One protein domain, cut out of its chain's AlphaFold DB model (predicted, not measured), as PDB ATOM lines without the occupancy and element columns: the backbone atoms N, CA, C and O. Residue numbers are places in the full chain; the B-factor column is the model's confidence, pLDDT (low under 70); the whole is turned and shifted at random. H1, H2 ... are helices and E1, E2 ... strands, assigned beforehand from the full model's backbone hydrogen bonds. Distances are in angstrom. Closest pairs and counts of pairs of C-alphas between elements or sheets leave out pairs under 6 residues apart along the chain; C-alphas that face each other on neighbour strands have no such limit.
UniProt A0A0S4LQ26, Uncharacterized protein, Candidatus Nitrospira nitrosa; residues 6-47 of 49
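Overview. This is residues 6 to 47 of the 49 residues of an uncharacterized protein of Candidatus Nitrospira nitrosa (UniProt A0A0S4LQ26). A two-stranded hairpin, E1 and E2, and one long helix, H2, make a flat U of two layers: H2 folds back over one face of the hairpin, whose other face is bare. The short helix H1 sits at the closed end of the U, between E2 and H2, and the contacts between the two layers are few. The printed part has 42 residues, with two named strands and two named helices in the order E1, E2, H1, H2; the sheet, in the order E1, E2, is antiparallel, and the class is mixed, helices and strands. The whole is only just loose, close to compact, with a radius of gyration of the C-alphas of 11.2 A, and its C-alphas span 33 by 19 by 9 A.

Arrangement. Start at Arg 6, where E1, residues 6 to 10, begins the printed part. A tight link of five residues leads to E2, residues 16 to 21, and the two strands form a hairpin, antiparallel at 166 degrees between their directions. Look at C-alphas 8 and 19, which face each other at 4.6 A, then at N 7 and O 20, within hydrogen-bond range at 2.8 A, and N 20 and O 7, also at 2.8 A. A tight link of two residues leads on to H1, residues 24 to 27, which is apart from E1. After another tight link comes H2, residues 30 to 45. H1 and H2 touch only at the corner by their link, and only just, with 3 pairs of C-alphas within 8 A; H2 does so with residues 32 to 33 alone, and the closest C-alphas are those of Ala 26 and Phe 33, 5.7 A apart. Farther along H2, look across to E2: the closest C-alphas, those of Ser 18 and Ala 40, are 7.4 A apart. E1 and H2 are near each other, with 6 pairs of C-alphas within 10 A. In H2, 11 of 12 pairs of O i and N i+4 are within hydrogen-bond range; H1 is too short for such a pair, and its 1 pair of O i and N i+3 is within range.

Along the chain. Find C-alpha 6 at (114.421, 114.875, 162.758); from there E1 runs 12.7 A to C-alpha 10. E2 begins at C-alpha 16, at (121.725, 113.263, 172.992), and runs 14.0 A to C-alpha 21. H1 spans 5.0 A from C-alpha 24 to C-alpha 27. H2, the longest helix, runs 22.7 A from C-alpha 30 at (105.078, 104.352, 159.316) to C-alpha 45 at (115.664, 102.019, 179.255).

Size, cuts and confidence. The two C-alphas farthest apart, those of Asp 13 and Ser 28, are 33.3 A from each other. The printed part has no cut, and its three links between named elements are tight. Residues 27 to 32, of which 30 to 32 belong to H2, stand free. The mean pLDDT of the printed part is 79.8; look for values under 70 at residues 44 to 47.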
ATOM      1  N   ARG A   6     113.397 115.578 161.994       81.19
ATOM      2  CA  ARG A   6     114.421 114.875 162.758       81.19
ATOM      3  C   ARG A   6     113.847 114.596 164.129       81.19
ATOM      4  O   ARG A   6     113.354 115.517 164.777       81.19
ATOM      5  N   LEU A   7     113.893 113.340 164.537       81.31
ATOM      6  CA  LEU A   7     113.571 112.940 165.889       81.31
ATOM      7  C   LEU A   7     114.881 112.799 166.652       81.31
ATOM      8  O   LEU A   7     115.818 112.170 166.168       81.31
ATOM      9  N   VAL A   8     114.944 113.405 167.825       84.62
ATOM     10  CA  VAL A   8     116.108 113.346 168.701       84.62
ATOM     11  C   VAL A   8     115.624 112.820 170.039       84.62
ATOM     12  O   VAL A   8     114.682 113.377 170.600       84.62
ATOM     13  N   LEU A   9     116.251 111.754 170.521       82.81
ATOM     14  CA  LEU A   9     116.059 111.266 171.875       82.81
ATOM     15  C   LEU A   9     117.172 111.838 172.737       82.81
ATOM     16  O   LEU A   9     118.354 111.739 172.395       82.81
ATOM     17  N   VAL A  10     116.764 112.447 173.840       84.62
ATOM     18  CA  VAL A  10     117.652 112.991 174.859       84.62
ATOM     19  C   VAL A  10     117.317 112.348 176.194       84.62
ATOM     20  O   VAL A  10     116.150 112.044 176.448       84.62
ATOM     21  N   ASP A  11     118.326 112.141 177.029       83.00
ATOM     22  CA  ASP A  11     118.116 111.687 178.398       83.00
ATOM     23  C   ASP A  11     117.595 112.827 179.295       83.00
ATOM     24  O   ASP A  11     117.422 113.978 178.872       83.00
ATOM     25  N   LYS A  12     117.349 112.507 180.570       82.75
ATOM     26  CA  LYS A  12     116.875 113.466 181.579       82.75
ATOM     27  C   LYS A  12     117.838 114.634 181.831       82.75
ATOM     28  O   LYS A  12     117.405 115.676 182.319       82.75
ATOM     29  N   ASP A  13     119.121 114.457 181.521       87.38
ATOM     30  CA  ASP A  13     120.183 115.444 181.705       87.38
ATOM     31  C   ASP A  13     120.411 116.271 180.419       87.38
ATOM     32  O   ASP A  13     121.247 117.179 180.383       87.38
ATOM     33  N   GLY A  14     119.612 116.017 179.373       82.44
ATOM     34  CA  GLY A  14     119.638 116.722 178.095       82.44
ATOM     35  C   GLY A  14     120.732 116.235 177.144       82.44
ATOM     36  O   GLY A  14     121.024 116.915 176.156       82.44
ATOM     37  N   VAL A  15     121.347 115.083 177.421       85.94
ATOM     38  CA  VAL A  15     122.373 114.471 176.572       85.94
ATOM     39  C   VAL A  15     121.701 113.747 175.410       85.94
ATOM     40  O   VAL A  15     120.722 113.032 175.593       85.94
ATOM     41  N   LEU A  16     122.218 113.942 174.192       83.06
ATOM     42  CA  LEU A  16     121.725 113.263 172.992       83.06
ATOM     43  C   LEU A  16     122.059 111.773 173.052       83.06
ATOM     44  O   LEU A  16     123.230 111.402 173.032       83.06
ATOM     45  N   VAL A  17     121.018 110.947 173.071       80.25
ATOM     46  CA  VAL A  17     121.135 109.489 173.142       80.25
ATOM     47  C   VAL A  17     120.971 108.864 171.761       80.25
ATOM     48  O   VAL A  17     121.720 107.967 171.388       80.25
ATOM     49  N   SER A  18     120.023 109.361 170.958       81.75
ATOM     50  CA  SER A  18     119.791 108.829 169.611       81.75
ATOM     51  C   SER A  18     119.186 109.864 168.662       81.75
ATOM     52  O   SER A  18     118.473 110.779 169.077       81.75
ATOM     53  N   GLU A  19     119.462 109.727 167.366       84.62
ATOM     54  CA  GLU A  19     118.983 110.628 166.317       84.62
ATOM     55  C   GLU A  19     118.412 109.834 165.136       84.62
ATOM     56  O   GLU A  19     119.096 109.020 164.515       84.62
ATOM     57  N   PHE A  20     117.167 110.141 164.768       82.12
ATOM     58  CA  PHE A  20     116.495 109.581 163.602       82.12
ATOM     59  C   PHE A  20     116.164 110.678 162.601       82.12
ATOM     60  O   PHE A  20     115.464 111.647 162.905       82.12
ATOM     61  N   GLN A  21     116.598 110.496 161.357       82.38
ATOM     62  CA  GLN A  21     116.164 111.347 160.261       82.38
ATOM     63  C   GLN A  21     114.908 110.767 159.608       82.38
ATOM     64  O   GLN A  21     114.921 109.657 159.072       82.38
ATOM     65  N   LEU A  22     113.827 111.545 159.602       79.81
ATOM     66  CA  LEU A  22     112.609 111.199 158.886       79.81
ATOM     67  C   LEU A  22     112.839 111.425 157.389       79.81
ATOM     68  O   LEU A  22     112.949 112.558 156.913       79.81
ATOM     69  N   THR A  23     112.942 110.329 156.646       80.31
ATOM     70  CA  THR A  23     113.048 110.340 155.183       80.31
ATOM     71  C   THR A  23     111.684 110.065 154.551       80.31
ATOM     72  O   THR A  23     110.792 109.528 155.205       80.31
ATOM     73  N   GLU A  24     111.510 110.364 153.261       78.50
ATOM     74  CA  GLU A  24     110.289 109.979 152.524       78.50
ATOM     75  C   GLU A  24     110.027 108.463 152.574       78.50
ATOM     76  O   GLU A  24     108.879 108.041 152.642       78.50
ATOM     77  N   SER A  25     111.086 107.648 152.620       76.75
ATOM     78  CA  SER A  25     110.983 106.190 152.781       76.75
ATOM     79  C   SER A  25     110.480 105.775 154.172       76.75
ATOM     80  O   SER A  25     109.777 104.779 154.316       76.75
ATOM     81  N   ALA A  26     110.813 106.547 155.213       72.75
ATOM     82  CA  ALA A  26     110.281 106.322 156.557       72.75
ATOM     83  C   ALA A  26     108.804 106.737 156.653       72.75
ATOM     84  O   ALA A  26     108.020 106.077 157.326       72.75
ATOM     85  N   LEU A  27     108.413 107.797 155.937       74.75
ATOM     86  CA  LEU A  27     107.020 108.243 155.840       74.75
ATOM     87  C   LEU A  27     106.132 107.268 155.058       74.75
ATOM     88  O   LEU A  27     104.943 107.174 155.345       74.75
ATOM     89  N   SER A  28     106.687 106.546 154.080       83.62
ATOM     90  CA  SER A  28     105.940 105.539 153.322       83.62
ATOM     91  C   SER A  28     105.749 104.215 154.071       83.62
ATOM     92  O   SER A  28     104.967 103.383 153.615       83.62
ATOM     93  N   GLN A  29     106.438 104.018 155.201       84.19
ATOM     94  CA  GLN A  29     106.376 102.811 156.037       84.19
ATOM     95  C   GLN A  29     106.307 103.186 157.530       84.19
ATOM     96  O   GLN A  29     107.263 102.951 158.284       84.19
ATOM     97  N   PRO A  30     105.196 103.801 157.971       79.06
ATOM     98  CA  PRO A  30     105.078 104.352 159.316       79.06
ATOM     99  C   PRO A  30     105.208 103.285 160.411       79.06
ATOM    100  O   PRO A  30     105.770 103.568 161.467       79.06
ATOM    101  N   GLU A  31     104.769 102.048 160.172       86.19
ATOM    102  CA  GLU A  31     104.847 100.961 161.153       86.19
ATOM    103  C   GLU A  31     106.298 100.545 161.418       86.19
ATOM    104  O   GLU A  31     106.696 100.350 162.565       86.19
ATOM    105  N   VAL A  32     107.112 100.468 160.360       82.69
ATOM    106  CA  VAL A  32     108.544 100.142 160.452       82.69
ATOM    107  C   VAL A  32     109.297 101.256 161.174       82.69
ATOM    108  O   VAL A  32     110.185 100.987 161.981       82.69
ATOM    109  N   PHE A  33     108.938 102.513 160.903       82.44
ATOM    110  CA  PHE A  33     109.523 103.658 161.591       82.44
ATOM    111  C   PHE A  33     109.198 103.651 163.093       82.44
ATOM    112  O   PHE A  33     110.105 103.787 163.911       82.44
ATOM    113  N   VAL A  34     107.930 103.433 163.460       84.56
ATOM    114  CA  VAL A  34     107.507 103.333 164.866       84.56
ATOM    115  C   VAL A  34     108.169 102.142 165.563       84.56
ATOM    116  O   VAL A  34     108.577 102.279 166.712       84.56
ATOM    117  N   GLY A  35     108.333 101.005 164.881       86.19
ATOM    118  CA  GLY A  35     109.059  99.849 165.416       86.19
ATOM    119  C   GLY A  35     110.502 100.188 165.794       86.19
ATOM    120  O   GLY A  35     110.891 100.002 166.941       86.19
ATOM    121  N   LYS A  36     111.257 100.795 164.870       81.44
ATOM    122  CA  LYS A  36     112.643 101.230 165.126       81.44
ATOM    123  C   LYS A  36     112.752 102.273 166.232       81.44
ATOM    124  O   LYS A  36     113.737 102.294 166.961       81.44
ATOM    125  N   LEU A  37     111.756 103.152 166.344       82.69
ATOM    126  CA  LEU A  37     111.707 104.123 167.426       82.69
ATOM    127  C   LEU A  37     111.511 103.438 168.784       82.69
ATOM    128  O   LEU A  37     112.189 103.798 169.737       82.69
ATOM    129  N   ARG A  38     110.611 102.454 168.872       84.69
ATOM    130  CA  ARG A  38     110.386 101.703 170.114       84.69
ATOM    131  C   ARG A  38     111.628 100.931 170.538       84.69
ATOM    132  O   ARG A  38     112.037 101.086 171.677       84.69
ATOM    133  N   GLU A  39     112.274 100.219 169.615       82.50
ATOM    134  CA  GLU A  39     113.544  99.524 169.886       82.50
ATOM    135  C   GLU A  39     114.618 100.480 170.422       82.50
ATOM    136  O   GLU A  39     115.351 100.150 171.347       82.50
ATOM    137  N   ALA A  40     114.700 101.691 169.869       77.69
ATOM    138  CA  ALA A  40     115.662 102.689 170.315       77.69
ATOM    139  C   ALA A  40     115.343 103.296 171.683       77.69
ATOM    140  O   ALA A  40     116.262 103.741 172.357       77.69
ATOM    141  N   ILE A  41     114.069 103.353 172.076       78.25
ATOM    142  CA  ILE A  41     113.661 103.764 173.425       78.25
ATOM    143  C   ILE A  41     113.971 102.636 174.412       78.25
ATOM    144  O   ILE A  41     114.632 102.870 175.416       78.25
ATOM    145  N   GLU A  42     113.554 101.409 174.094       81.25
ATOM    146  CA  GLU A  42     113.760 100.223 174.934       81.25
ATOM    147  C   GLU A  42     115.257  99.955 175.166       81.25
ATOM    148  O   GLU A  42     115.672  99.724 176.296       81.25
ATOM    149  N   SER A  43     116.099 100.115 174.137       73.69
ATOM    150  CA  SER A  43     117.560  99.999 174.257       73.69
ATOM    151  C   SER A  43     118.192 101.013 175.217       73.69
ATOM    152  O   SER A  43     119.319 100.792 175.647       73.69
ATOM    153  N   VAL A  44     117.524 102.134 175.497       69.81
ATOM    154  CA  VAL A  44     118.003 103.168 176.428       69.81
ATOM    155  C   VAL A  44     117.481 102.899 177.836       69.81
ATOM    156  O   VAL A  44     118.207 103.102 178.803       69.81
ATOM    157  N   GLU A  45     116.245 102.412 177.964       64.94
ATOM    158  CA  GLU A  45     115.664 102.019 179.255       64.94
ATOM    159  C   GLU A  45     116.348 100.770 179.849       64.94
ATOM    160  O   GLU A  45     116.455 100.655 181.067       64.94
ATOM    161  N   GLU A  46     116.872  99.860 179.020       59.75
ATOM    162  CA  GLU A  46     117.630  98.678 179.476       59.75
ATOM    163  C   GLU A  46     119.076  98.982 179.931       59.75
ATOM    164  O   GLU A  46     119.733  98.104 180.493       59.75
ATOM    165  N   GLU A  47     119.586 100.207 179.735       54.72
ATOM    166  CA  GLU A  47     120.912 100.632 180.221       54.72
ATOM    167  C   GLU A  47     120.903 101.174 181.671       54.72
ATOM    168  O   GLU A  47     121.938 101.637 182.161       54.72
TER     169      GLU A  47